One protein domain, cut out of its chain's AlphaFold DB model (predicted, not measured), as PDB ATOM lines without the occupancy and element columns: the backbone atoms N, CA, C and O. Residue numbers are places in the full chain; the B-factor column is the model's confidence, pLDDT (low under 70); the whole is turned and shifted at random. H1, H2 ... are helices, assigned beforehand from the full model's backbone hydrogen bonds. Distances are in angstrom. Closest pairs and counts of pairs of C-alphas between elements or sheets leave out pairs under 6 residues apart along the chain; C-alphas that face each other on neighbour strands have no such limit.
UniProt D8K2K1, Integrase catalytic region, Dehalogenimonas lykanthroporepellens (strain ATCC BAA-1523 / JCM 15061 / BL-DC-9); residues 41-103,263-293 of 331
ATOM      1  N   LEU A  41     382.067 299.673 176.191       69.50
ATOM      2  CA  LEU A  41     382.095 300.600 175.054       69.50
ATOM      3  C   LEU A  41     380.763 300.564 174.298       69.50
ATOM      4  O   LEU A  41     380.074 299.546 174.308       69.50
ATOM      5  N   PHE A  42     380.433 301.624 173.557       59.94
ATOM      6  CA  PHE A  42     379.137 301.762 172.866       59.94
ATOM      7  C   PHE A  42     378.742 300.546 171.995       59.94
ATOM      8  O   PHE A  42     377.584 300.130 172.001       59.94
ATOM      9  N   ASP A  43     379.706 299.922 171.310       65.44
ATOM     10  CA  ASP A  43     379.469 298.741 170.460       65.44
ATOM     11  C   ASP A  43     379.875 297.407 171.113       65.44
ATOM     12  O   ASP A  43     379.827 296.351 170.471       65.44
ATOM     13  N   CYS A  44     380.324 297.429 172.368       68.00
ATOM     14  CA  CYS A  44     380.749 296.239 173.096       68.00
ATOM     15  C   CYS A  44     379.774 295.940 174.234       68.00
ATOM     16  O   CYS A  44     379.352 296.807 174.982       68.00
ATOM     17  N   ARG A  45     379.417 294.663 174.390       75.88
ATOM     18  CA  ARG A  45     378.547 294.207 175.490       75.88
ATOM     19  C   ARG A  45     379.318 293.893 176.776       75.88
ATOM     20  O   ARG A  45     378.734 293.332 177.699       75.88
ATOM     21  N   VAL A  46     380.617 294.175 176.786       80.75
ATOM     22  CA  VAL A  46     381.558 293.865 177.864       80.75
ATOM     23  C   VAL A  46     382.437 295.085 178.139       80.75
ATOM     24  O   VAL A  46     382.649 295.873 177.209       80.75
ATOM     25  N   PRO A  47     382.966 295.222 179.367       83.00
ATOM     26  CA  PRO A  47     383.929 296.262 179.711       83.00
ATOM     27  C   PRO A  47     385.151 296.291 178.786       83.00
ATOM     28  O   PRO A  47     385.574 295.248 178.271       83.00
ATOM     29  N   ALA A  48     385.748 297.473 178.610       86.19
ATOM     30  CA  ALA A  48     386.922 297.668 177.757       86.19
ATOM     31  C   ALA A  48     388.098 296.753 178.145       86.19
ATOM     32  O   ALA A  48     388.824 296.278 177.272       86.19
ATOM     33  N   GLU A  49     388.246 296.430 179.435       87.12
ATOM     34  CA  GLU A  49     389.287 295.516 179.919       87.12
ATOM     35  C   GLU A  49     389.197 294.097 179.319       87.12
ATOM     36  O   GLU A  49     390.229 293.495 179.046       87.12
ATOM     37  N   TYR A  50     388.000 293.572 179.020       91.56
ATOM     38  CA  TYR A  50     387.835 292.232 178.425       91.56
ATOM     39  C   TYR A  50     388.407 292.209 177.009       91.56
ATOM     40  O   TYR A  50     389.089 291.269 176.597       91.56
ATOM     41  N   VAL A  51     388.112 293.274 176.268       93.69
ATOM     42  CA  VAL A  51     388.589 293.479 174.905       93.69
ATOM     43  C   VAL A  51     390.098 293.712 174.922       93.69
ATOM     44  O   VAL A  51     390.814 293.051 174.178       93.69
ATOM     45  N   SER A  52     390.591 294.587 175.801       94.38
ATOM     46  CA  SER A  52     392.021 294.887 175.950       94.38
ATOM     47  C   SER A  52     392.836 293.635 176.276       94.38
ATOM     48  O   SER A  52     393.838 293.353 175.611       94.38
ATOM     49  N   SER A  53     392.352 292.813 177.214       94.94
ATOM     50  CA  SER A  53     392.920 291.500 177.516       94.94
ATOM     51  C   SER A  53     392.954 290.611 176.277       94.94
ATOM     52  O   SER A  53     394.019 290.117 175.918       94.94
ATOM     53  N   ALA A  54     391.837 290.473 175.554       96.44
ATOM     54  CA  ALA A  54     391.789 289.672 174.331       96.44
ATOM     55  C   ALA A  54     392.800 290.144 173.268       96.44
ATOM     56  O   ALA A  54     393.471 289.314 172.653       96.44
ATOM     57  N   MET A  55     392.942 291.459 173.075       96.88
ATOM     58  CA  MET A  55     393.910 292.050 172.144       96.88
ATOM     59  C   MET A  55     395.353 291.745 172.563       96.88
ATOM     60  O   MET A  55     396.142 291.245 171.758       96.88
ATOM     61  N   SER A  56     395.692 291.982 173.835       96.06
ATOM     62  CA  SER A  56     397.023 291.697 174.388       96.06
ATOM     63  C   SER A  56     397.391 290.223 174.212       96.06
ATOM     64  O   SER A  56     398.449 289.893 173.678       96.06
ATOM     65  N   MET A  57     396.477 289.329 174.580       96.06
ATOM     66  CA  MET A  57     396.631 287.884 174.453       96.06
ATOM     67  C   MET A  57     396.820 287.431 172.998       96.06
ATOM     68  O   MET A  57     397.702 286.620 172.706       96.06
ATOM     69  N   TYR A  58     396.029 287.983 172.074       95.25
ATOM     70  CA  TYR A  58     396.117 287.677 170.648       95.25
ATOM     71  C   TYR A  58     397.487 288.027 170.070       95.25
ATOM     72  O   TYR A  58     398.102 287.198 169.398       95.25
ATOM     73  N   TYR A  59     397.986 289.235 170.331       94.62
ATOM     74  CA  TYR A  59     399.271 289.688 169.796       94.62
ATOM     75  C   TYR A  59     400.484 289.088 170.520       94.62
ATOM     76  O   TYR A  59     401.575 289.045 169.954       94.62
ATOM     77  N   ARG A  60     400.288 288.542 171.727       93.00
ATOM     78  CA  ARG A  60     401.275 287.728 172.459       93.00
ATOM     79  C   ARG A  60     401.290 286.251 172.052       93.00
ATOM     80  O   ARG A  60     402.053 285.482 172.623       93.00
ATOM     81  N   GLY A  61     400.491 285.855 171.060       92.50
ATOM     82  CA  GLY A  61     400.592 284.536 170.436       92.50
ATOM     83  C   GLY A  61     399.534 283.521 170.858       92.50
ATOM     84  O   GLY A  61     399.583 282.397 170.371       92.50
ATOM     85  N   MET A  62     398.555 283.880 171.693       94.19
ATOM     86  CA  MET A  62     397.494 282.933 172.048       94.19
ATOM     87  C   MET A  62     396.539 282.665 170.882       94.19
ATOM     88  O   MET A  62     396.231 283.544 170.063       94.19
ATOM     89  N   SER A  63     396.045 281.426 170.807       92.69
ATOM     90  CA  SER A  63     394.996 281.080 169.856       92.69
ATOM     91  C   SER A  63     393.664 281.696 170.289       92.69
ATOM     92  O   SER A  63     393.446 282.035 171.449       92.69
ATOM     93  N   ILE A  64     392.724 281.824 169.354       93.19
ATOM     94  CA  ILE A  64     391.386 282.349 169.673       93.19
ATOM     95  C   ILE A  64     390.638 281.429 170.637       93.19
ATOM     96  O   ILE A  64     389.813 281.908 171.407       93.19
ATOM     97  N   ASP A  65     390.905 280.124 170.601       93.56
ATOM     98  CA  ASP A  65     390.323 279.209 171.577       93.56
ATOM     99  C   ASP A  65     390.904 279.453 172.970       93.56
ATOM    100  O   ASP A  65     390.127 279.625 173.909       93.56
ATOM    101  N   ASP A  66     392.224 279.605 173.085       95.75
ATOM    102  CA  ASP A  66     392.885 279.879 174.369       95.75
ATOM    103  C   ASP A  66     392.423 281.211 174.965       95.75
ATOM    104  O   ASP A  66     392.071 281.266 176.138       95.75
ATOM    105  N   ILE A  67     392.294 282.263 174.146       96.25
ATOM    106  CA  ILE A  67     391.758 283.568 174.579       96.25
ATOM    107  C   ILE A  67     390.361 283.415 175.191       96.25
ATOM    108  O   ILE A  67     390.059 283.998 176.231       96.25
ATOM    109  N   ARG A  68     389.482 282.628 174.559       96.75
ATOM    110  CA  ARG A  68     388.115 282.408 175.060       96.75
ATOM    111  C   ARG A  68     388.118 281.650 176.383       96.75
ATOM    112  O   ARG A  68     387.296 281.954 177.244       96.75
ATOM    113  N   HIS A  69     388.997 280.660 176.521       96.62
ATOM    114  CA  HIS A  69     389.146 279.900 177.757       96.62
ATOM    115  C   HIS A  69     389.722 280.763 178.883       96.62
ATOM    116  O   HIS A  69     389.172 280.736 179.981       96.62
ATOM    117  N   GLN A  70     390.721 281.598 178.592       97.12
ATOM    118  CA  GLN A  70     391.309 282.515 179.566       97.12
ATOM    119  C   GLN A  70     390.279 283.525 180.082       97.12
ATOM    120  O   GLN A  70     390.108 283.678 181.289       97.12
ATOM    121  N   LEU A  71     389.508 284.149 179.183       94.19
ATOM    122  CA  LEU A  71     388.433 285.068 179.576       94.19
ATOM    123  C   LEU A  71     387.344 284.376 180.409       94.19
ATOM    124  O   LEU A  71     386.786 284.986 181.321       94.19
ATOM    125  N   LYS A  72     387.054 283.096 180.146       94.56
ATOM    126  CA  LYS A  72     386.118 282.329 180.977       94.56
ATOM    127  C   LYS A  72     386.682 282.074 182.374       94.56
ATOM    128  O   LYS A  72     385.928 282.156 183.333       94.56
ATOM    129  N   GLN A  73     387.972 281.776 182.492       95.69
ATOM    130  CA  GLN A  73     388.611 281.506 183.782       95.69
ATOM    131  C   GLN A  73     388.738 282.763 184.647       95.69
ATOM    132  O   GLN A  73     388.403 282.725 185.823       95.69
ATOM    133  N   GLU A  74     389.190 283.877 184.071       92.88
ATOM    134  CA  GLU A  74     389.476 285.100 184.832       92.88
ATOM    135  C   GLU A  74     388.252 285.990 185.040       92.88
ATOM    136  O   GLU A  74     388.165 286.719 186.026       92.88
ATOM    137  N   LYS A  75     387.330 285.989 184.073       86.25
ATOM    138  CA  LYS A  75     386.270 286.997 183.969       86.25
ATOM    139  C   LYS A  75     384.863 286.402 183.849       86.25
ATOM    140  O   LYS A  75     383.923 287.124 183.515       86.25
ATOM    141  N   ASP A  76     384.736 285.087 184.047       86.50
ATOM    142  CA  ASP A  76     383.515 284.270 183.924       86.50
ATOM    143  C   ASP A  76     382.762 284.392 182.575       86.50
ATOM    144  O   ASP A  76     381.652 283.884 182.393       86.50
ATOM    145  N   TYR A  77     383.394 284.986 181.560       88.31
ATOM    146  CA  TYR A  77     382.790 285.267 180.261       88.31
ATOM    147  C   TYR A  77     383.484 284.488 179.148       88.31
ATOM    148  O   TYR A  77     384.658 284.699 178.861       88.31
ATOM    149  N   MET A  78     382.736 283.621 178.463       91.19
ATOM    150  CA  MET A  78     383.246 282.882 177.308       91.19
ATOM    151  C   MET A  78     382.678 283.462 176.003       91.19
ATOM    152  O   MET A  78     381.589 283.059 175.580       91.19
ATOM    153  N   PRO A  79     383.382 284.385 175.322       92.06
ATOM    154  CA  PRO A  79     382.931 284.871 174.026       92.06
ATOM    155  C   PRO A  79     382.927 283.745 172.988       92.06
ATOM    156  O   PRO A  79     383.686 282.772 173.064       92.06
ATOM    157  N   SER A  80     382.100 283.885 171.953       92.69
ATOM    158  CA  SER A  80     382.241 283.048 170.761       92.69
ATOM    159  C   SER A  80     383.488 283.460 169.968       92.69
ATOM    160  O   SER A  80     383.951 284.598 170.063       92.69
ATOM    161  N   LYS A  81     384.019 282.561 169.126       92.38
ATOM    162  CA  LYS A  81     385.162 282.876 168.242       92.38
ATOM    163  C   LYS A  81     384.901 284.123 167.404       92.38
ATOM    164  O   LYS A  81     385.765 284.981 167.289       92.38
ATOM    165  N   SER A  82     383.694 284.232 166.853       91.38
ATOM    166  CA  SER A  82     383.282 285.353 166.011       91.38
ATOM    167  C   SER A  82     383.282 286.684 166.762       91.38
ATOM    168  O   SER A  82     383.562 287.710 166.156       91.38
ATOM    169  N   VAL A  83     382.981 286.685 168.066       91.94
ATOM    170  CA  VAL A  83     383.070 287.894 168.902       91.94
ATOM    171  C   VAL A  83     384.528 288.313 169.078       91.94
ATOM    172  O   VAL A  83     384.849 289.468 168.820       91.94
ATOM    173  N   VAL A  84     385.418 287.373 169.410       93.44
ATOM    174  CA  VAL A  84     386.857 287.659 169.544       93.44
ATOM    175  C   VAL A  84     387.445 288.167 168.223       93.44
ATOM    176  O   VAL A  84     388.133 289.181 168.214       93.44
ATOM    177  N   PHE A  85     387.108 287.536 167.093       90.94
ATOM    178  CA  PHE A  85     387.515 288.014 165.766       90.94
ATOM    179  C   PHE A  85     387.030 289.435 165.473       90.94
ATOM    180  O   PHE A  85     387.793 290.224 164.932       90.94
ATOM    181  N   LYS A  86     385.783 289.775 165.827       91.62
ATOM    182  CA  LYS A  86     385.259 291.138 165.651       91.62
ATOM    183  C   LYS A  86     386.042 292.158 166.470       91.62
ATOM    184  O   LYS A  86     386.301 293.239 165.957       91.62
ATOM    185  N   TRP A  87     386.418 291.820 167.703       94.31
ATOM    186  CA  TRP A  87     387.259 292.685 168.530       94.31
ATOM    187  C   TRP A  87     388.632 292.895 167.906       94.31
ATOM    188  O   TRP A  87     388.996 294.042 167.676       94.31
ATOM    189  N   ILE A  88     389.330 291.809 167.554       93.38
ATOM    190  CA  ILE A  88     390.638 291.870 166.888       93.38
ATOM    191  C   ILE A  88     390.545 292.768 165.662       93.38
ATOM    192  O   ILE A  88     391.190 293.800 165.606       93.38
ATOM    193  N   ASN A  89     389.647 292.441 164.740       91.31
ATOM    194  CA  ASN A  89     389.460 293.188 163.507       91.31
ATOM    195  C   ASN A  89     389.203 294.682 163.756       91.31
ATOM    196  O   ASN A  89     389.902 295.518 163.192       91.31
ATOM    197  N   LYS A  90     388.235 295.018 164.617       91.88
ATOM    198  CA  LYS A  90     387.851 296.410 164.886       91.88
ATOM    199  C   LYS A  90     388.996 297.216 165.496       91.88
ATOM    200  O   LYS A  90     389.258 298.331 165.062       91.88
ATOM    201  N   PHE A  91     389.630 296.684 166.535       93.50
ATOM    202  CA  PHE A  91     390.612 297.445 167.305       93.50
ATOM    203  C   PHE A  91     392.006 297.404 166.683       93.50
ATOM    204  O   PHE A  91     392.783 298.325 166.911       93.50
ATOM    205  N   THR A  92     392.301 296.408 165.848       94.38
ATOM    206  CA  THR A  92     393.463 296.431 164.957       94.38
ATOM    207  C   THR A  92     393.346 297.553 163.932       94.38
ATOM    208  O   THR A  92     394.273 298.346 163.842       94.38
ATOM    209  N   ASP A  93     392.223 297.659 163.211       92.88
ATOM    210  CA  ASP A  93     392.044 298.721 162.205       92.88
ATOM    211  C   ASP A  93     392.158 300.097 162.862       92.88
ATOM    212  O   ASP A  93     392.927 300.942 162.425       92.88
ATOM    213  N   LYS A  94     391.493 300.260 164.009       93.62
ATOM    214  CA  LYS A  94     391.572 301.475 164.816       93.62
ATOM    215  C   LYS A  94     393.000 301.820 165.246       93.62
ATOM    216  O   LYS A  94     393.376 302.982 165.200       93.62
ATOM    217  N   ALA A  95     393.797 300.832 165.660       95.56
ATOM    218  CA  ALA A  95     395.202 301.046 166.006       95.56
ATOM    219  C   ALA A  95     396.020 301.492 164.790       95.56
ATOM    220  O   ALA A  95     396.802 302.431 164.890       95.56
ATOM    221  N   VAL A  96     395.846 300.813 163.654       95.00
ATOM    222  CA  VAL A  96     396.561 301.125 162.410       95.00
ATOM    223  C   VAL A  96     396.237 302.549 161.961       95.00
ATOM    224  O   VAL A  96     397.159 303.336 161.765       95.00
ATOM    225  N   ASP A  97     394.951 302.902 161.897       94.06
ATOM    226  CA  ASP A  97     394.491 304.238 161.510       94.06
ATOM    227  C   ASP A  97     395.011 305.313 162.470       94.06
ATOM    228  O   ASP A  97     395.531 306.345 162.046       94.06
ATOM    229  N   HIS A  98     394.925 305.051 163.776       94.50
ATOM    230  CA  HIS A  98     395.388 305.980 164.797       94.50
ATOM    231  C   HIS A  98     396.905 306.209 164.738       94.50
ATOM    232  O   HIS A  98     397.355 307.345 164.891       94.50
ATOM    233  N   TYR A  99     397.709 305.166 164.500       95.56
ATOM    234  CA  TYR A  99     399.167 305.299 164.491       95.56
ATOM    235  C   TYR A  99     399.764 305.741 163.144       95.56
ATOM    236  O   TYR A  99     400.945 306.120 163.085       95.56
ATOM    237  N   ASP A 100     398.981 305.719 162.062       91.62
ATOM    238  CA  ASP A 100     399.445 306.114 160.729       91.62
ATOM    239  C   ASP A 100     399.921 307.575 160.692       91.62
ATOM    240  O   ASP A 100     400.886 307.899 159.998       91.62
ATOM    241  N   GLN A 101     399.333 308.450 161.511       90.38
ATOM    242  CA  GLN A 101     399.689 309.872 161.574       90.38
ATOM    243  C   GLN A 101     401.094 310.146 162.133       90.38
ATOM    244  O   GLN A 101     401.732 311.124 161.743       90.38
ATOM    245  N   TYR A 102     401.612 309.283 163.009       93.75
ATOM    246  CA  TYR A 102     402.891 309.532 163.671       93.75
ATOM    247  C   TYR A 102     404.065 309.325 162.715       93.75
ATOM    248  O   TYR A 102     404.020 308.470 161.833       93.75
ATOM    249  N   ARG A 103     405.139 310.102 162.861       93.62
ATOM    250  CA  ARG A 103     406.368 309.946 162.067       93.62
ATOM    251  C   ARG A 103     407.552 309.701 163.007       93.62
ATOM    252  O   ARG A 103     407.706 310.464 163.956       93.62
ATOM    253  N   ASP A 263     399.568 309.249 172.284       89.44
ATOM    254  CA  ASP A 263     398.600 309.204 173.381       89.44
ATOM    255  C   ASP A 263     398.147 307.781 173.742       89.44
ATOM    256  O   ASP A 263     398.010 307.470 174.924       89.44
ATOM    257  N   ALA A 264     397.968 306.886 172.767       93.31
ATOM    258  CA  ALA A 264     397.583 305.500 173.034       93.31
ATOM    259  C   ALA A 264     398.803 304.564 173.140       93.31
ATOM    260  O   ALA A 264     399.377 304.171 172.135       93.31
ATOM    261  N   LYS A 265     399.206 304.156 174.352       94.38
ATOM    262  CA  LYS A 265     400.378 303.283 174.623       94.38
ATOM    263  C   LYS A 265     400.003 301.833 174.936       94.38
ATOM    264  O   LYS A 265     400.862 300.954 175.004       94.38
ATOM    265  N   SER A 266     398.717 301.563 175.115       94.38
ATOM    266  CA  SER A 266     398.163 300.257 175.453       94.38
ATOM    267  C   SER A 266     396.908 299.954 174.638       94.38
ATOM    268  O   SER A 266     396.239 300.851 174.126       94.38
ATOM    269  N   TRP A 267     396.526 298.676 174.565       95.00
ATOM    270  CA  TRP A 267     395.252 298.299 173.945       95.00
ATOM    271  C   TRP A 267     394.056 298.969 174.622       95.00
ATOM    272  O   TRP A 267     393.128 299.361 173.926       95.00
ATOM    273  N   THR A 268     394.090 299.157 175.945       91.19
ATOM    274  CA  THR A 268     393.025 299.849 176.684       91.19
ATOM    275  C   THR A 268     392.837 301.284 176.192       91.19
ATOM    276  O   THR A 268     391.700 301.721 176.046       91.19
ATOM    277  N   GLU A 269     393.925 301.998 175.902       91.50
ATOM    278  CA  GLU A 269     393.869 303.370 175.384       91.50
ATOM    279  C   GLU A 269     393.446 303.395 173.911       91.50
ATOM    280  O   GLU A 269     392.512 304.113 173.573       91.50
ATOM    281  N   VAL A 270     394.014 302.532 173.053       92.75
ATOM    282  CA  VAL A 270     393.600 302.385 171.636       92.75
ATOM    283  C   VAL A 270     392.100 302.146 171.514       92.75
ATOM    284  O   VAL A 270     391.411 302.701 170.659       92.75
ATOM    285  N   ILE A 271     391.570 301.291 172.383       90.56
ATOM    286  CA  ILE A 271     390.157 300.943 172.412       90.56
ATOM    287  C   ILE A 271     389.275 302.183 172.645       90.56
ATOM    288  O   ILE A 271     388.162 302.219 172.112       90.56
ATOM    289  N   ARG A 272     389.788 303.208 173.334       86.00
ATOM    290  CA  ARG A 272     389.090 304.455 173.685       86.00
ATOM    291  C   ARG A 272     389.397 305.650 172.777       86.00
ATOM    292  O   ARG A 272     388.675 306.637 172.851       86.00
ATOM    293  N   VAL A 273     390.396 305.559 171.894       82.62
ATOM    294  CA  VAL A 273     390.651 306.563 170.833       82.62
ATOM    295  C   VAL A 273     389.343 306.843 170.064       82.62
ATOM    296  O   VAL A 273     388.558 305.931 169.870       82.62
ATOM    297  N   ASP A 274     389.017 308.060 169.644       66.50
ATOM    298  CA  ASP A 274     387.782 308.364 168.877       66.50
ATOM    299  C   ASP A 274     386.425 307.947 169.505       66.50
ATOM    300  O   ASP A 274     385.400 307.937 168.808       66.50
ATOM    301  N   GLU A 275     386.349 307.600 170.798       58.12
ATOM    302  CA  GLU A 275     385.042 307.569 171.461       58.12
ATOM    303  C   GLU A 275     384.490 309.010 171.547       58.12
ATOM    304  O   GLU A 275     385.187 309.909 172.014       58.12
ATOM    305  N   PRO A 276     383.258 309.269 171.057       50.06
ATOM    306  CA  PRO A 276     382.628 310.589 171.094       50.06
ATOM    307  C   PRO A 276     382.636 311.223 172.495       50.06
ATOM    308  O   PRO A 276     382.346 310.521 173.451       50.06
ATOM    309  N   SER A 277     382.801 312.537 172.679       36.53
ATOM    310  CA  SER A 277     382.151 313.590 171.880       36.53
ATOM    311  C   SER A 277     382.544 313.605 170.386       36.53
ATOM    312  O   SER A 277     383.697 313.632 169.992       36.53
ATOM    313  N   ARG A 278     381.542 313.417 169.527       40.66
ATOM    314  CA  ARG A 278     381.607 312.750 168.206       40.66
ATOM    315  C   ARG A 278     382.189 313.636 167.101       40.66
ATOM    316  O   ARG A 278     381.745 314.774 167.016       40.66
ATOM    317  N   LYS A 279     382.888 313.048 166.110       31.72
ATOM    318  CA  LYS A 279     382.628 313.249 164.658       31.72
ATOM    319  C   LYS A 279     382.959 311.983 163.855       31.72
ATOM    320  O   LYS A 279     384.017 311.395 164.012       31.72
ATOM    321  N   ILE A 280     382.017 311.568 163.008       35.94
ATOM    322  CA  ILE A 280     382.175 310.495 162.017       35.94
ATOM    323  C   ILE A 280     382.785 311.120 160.764       35.94
ATOM    324  O   ILE A 280     382.260 312.129 160.292       35.94
ATOM    325  N   THR A 281     383.798 310.476 160.185       31.23
ATOM    326  CA  THR A 281     384.152 310.687 158.776       31.23
ATOM    327  C   THR A 281     384.226 309.337 158.070       31.23
ATOM    328  O   THR A 281     384.662 308.345 158.644       31.23
ATOM    329  N   VAL A 282     383.683 309.321 156.857       33.09
ATOM    330  CA  VAL A 282     383.401 308.170 155.992       33.09
ATOM    331  C   VAL A 282     384.676 307.416 155.585       33.09
ATOM    332  O   VAL A 282     385.735 308.018 155.424       33.09
ATOM    333  N   GLU A 283     384.527 306.100 155.415       33.34
ATOM    334  CA  GLU A 283     385.537 305.104 155.030       33.34
ATOM    335  C   GLU A 283     386.474 305.553 153.895       33.34
ATOM    336  O   GLU A 283     386.030 306.006 152.837       33.34
ATOM    337  N   LYS A 284     387.780 305.310 154.069       32.28
ATOM    338  CA  LYS A 284     388.703 305.164 152.938       32.28
ATOM    339  C   LYS A 284     388.725 303.687 152.522       32.28
ATOM    340  O   LYS A 284     388.954 302.836 153.379       32.28
ATOM    341  N   PRO A 285     388.540 303.349 151.237       35.31
ATOM    342  CA  PRO A 285     388.795 301.994 150.773       35.31
ATOM    343  C   PRO A 285     390.291 301.689 150.909       35.31
ATOM    344  O   PRO A 285     391.133 302.442 150.422       35.31
ATOM    345  N   HIS A 286     390.617 300.573 151.562       42.53
ATOM    346  CA  HIS A 286     391.956 299.994 151.531       42.53
ATOM    347  C   HIS A 286     392.324 299.707 150.068       42.53
ATOM    348  O   HIS A 286     391.685 298.888 149.403       42.53
ATOM    349  N   ILE A 287     393.315 300.423 149.533       43.72
ATOM    350  CA  ILE A 287     393.764 300.243 148.151       43.72
ATOM    351  C   ILE A 287     394.742 299.072 148.143       43.72
ATOM    352  O   ILE A 287     395.921 299.225 148.454       43.72
ATOM    353  N   VAL A 288     394.249 297.892 147.771       47.84
ATOM    354  CA  VAL A 288     395.116 296.764 147.422       47.84
ATOM    355  C   VAL A 288     395.945 297.177 146.192       47.84
ATOM    356  O   VAL A 288     395.362 297.619 145.198       47.84
ATOM    357  N   PRO A 289     397.286 297.053 146.206       52.72
ATOM    358  CA  PRO A 289     398.098 297.327 145.024       52.72
ATOM    359  C   PRO A 289     397.585 296.546 143.805       52.72
ATOM    360  O   PRO A 289     397.314 295.348 143.897       52.72
ATOM    361  N   ALA A 290     397.475 297.204 142.644       54.56
ATOM    362  CA  ALA A 290     396.955 296.625 141.393       54.56
ATOM    363  C   ALA A 290     397.621 295.288 140.995       54.56
ATOM    364  O   ALA A 290     397.019 294.441 140.335       54.56
ATOM    365  N   GLU A 291     398.855 295.074 141.440       51.84
ATOM    366  CA  GLU A 291     399.658 293.873 141.209       51.84
ATOM    367  C   GLU A 291     399.129 292.640 141.965       51.84
ATOM    368  O   GLU A 291     399.242 291.517 141.477       51.84
ATOM    369  N   LEU A 292     398.465 292.841 143.110       50.62
ATOM    370  CA  LEU A 292     397.823 291.790 143.911       50.62
ATOM    371  C   LEU A 292     396.402 291.455 143.425       50.62
ATOM    372  O   LEU A 292     395.851 290.415 143.787       50.62
ATOM    373  N   HIS A 293     395.817 292.280 142.549       49.75
ATOM    374  CA  HIS A 293     394.494 292.032 141.965       49.75
ATOM    375  C   HIS A 293     394.476 290.894 140.928       49.75
ATOM    376  O   HIS A 293     393.401 290.424 140.543       49.75
TER     377      HIS A 293
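Overview. This is residues 41 to 103 and 263 to 293 of the 331 residues of the protein "Integrase catalytic region" of Dehalogenimonas lykanthroporepellens (strain ATCC BAA-1523 / JCM 15061 / BL-DC-9) (UniProt D8K2K1). Three helices, H2, H1 and H4, stand in a row over one side of the long helix H3: H1 and H4 cross it, H2 makes a corner with its first end, and residues 277 to 293 stick out from this small body as a free tail. H1, in the middle of the row, folds back into H2 as a helical hairpin, and the short H4 packs on both H1 and H3. The printed part has 94 residues with four named helices, H1, H2, H3 and H4 in that order, and no named strand; its class is all helix. It is only just loose, close to compact, with a radius of gyration of the C-alphas of 15.0 A, and it spans 43 by 38 by 24 A.

Arrangement. Start at H1, residues 48 to 59, one of two hubs. A tight link of 4 residues leads to H2, residues 64 to 75; the two helices form a hairpin and touch, the closest C-alphas being those of Ala 54 and Ile 67, 6.1 A apart. They run opposite ways at a steep tilt of 37 degrees, only just past shallow. A tight link of 5 residues leads on to the other hub, H3, residues 81 to 100. Residues 84 to 91 of H3 touch H1, about perpendicular at 85 degrees, with the C-alphas of Met 55 and Ile 88 closest at 6.2 A. H2 with residues 64 to 68 touches H3 with residues 81 to 85, at 84 degrees, about perpendicular; the closest C-alphas are those of Ile 64 and Lys 81, 6.4 A apart. Past the cut, H4, residues 267 to 272, touches H1 at a steep tilt of 45 degrees, opposite ways, with the C-alphas of Ser 52 and Trp 267 closest at 5.1 A. H4 also touches residues 91 to 98 of H3, about perpendicular at 78 degrees; the closest C-alphas are those of Ala 95 and Val 270, 6.0 A apart. H2 and H4 are apart. In H1, H2 and H3 every O i to N i+4 pair is within hydrogen-bond range; in H4 it is 1 of 2.

Along the chain. Find C-alpha 48 at (386.922, 297.668, 177.757); from there H1 runs 16.7 A to C-alpha 59. H2 covers 15.9 A from Ile 64 to Lys 75. H3 begins at C-alpha 81, (385.162, 282.876, 168.242), and runs 28.3 A to Asp 100. H4 measures 8.7 A from Trp 267 and ends at C-alpha 272, (389.090, 304.455, 173.685).

Size, cuts and confidence. The C-alphas farthest apart, those of Asp 76 and Glu 291, are 46.7 A apart. Residues 104 to 262 are not printed, and C-alphas 103 and 263 are 13.7 A apart across this cut. Residues 273 to 293 hold no named element. The mean pLDDT of the printed part is 80.9; look for values under 70 at residues 41 to 44 and 274 to 293.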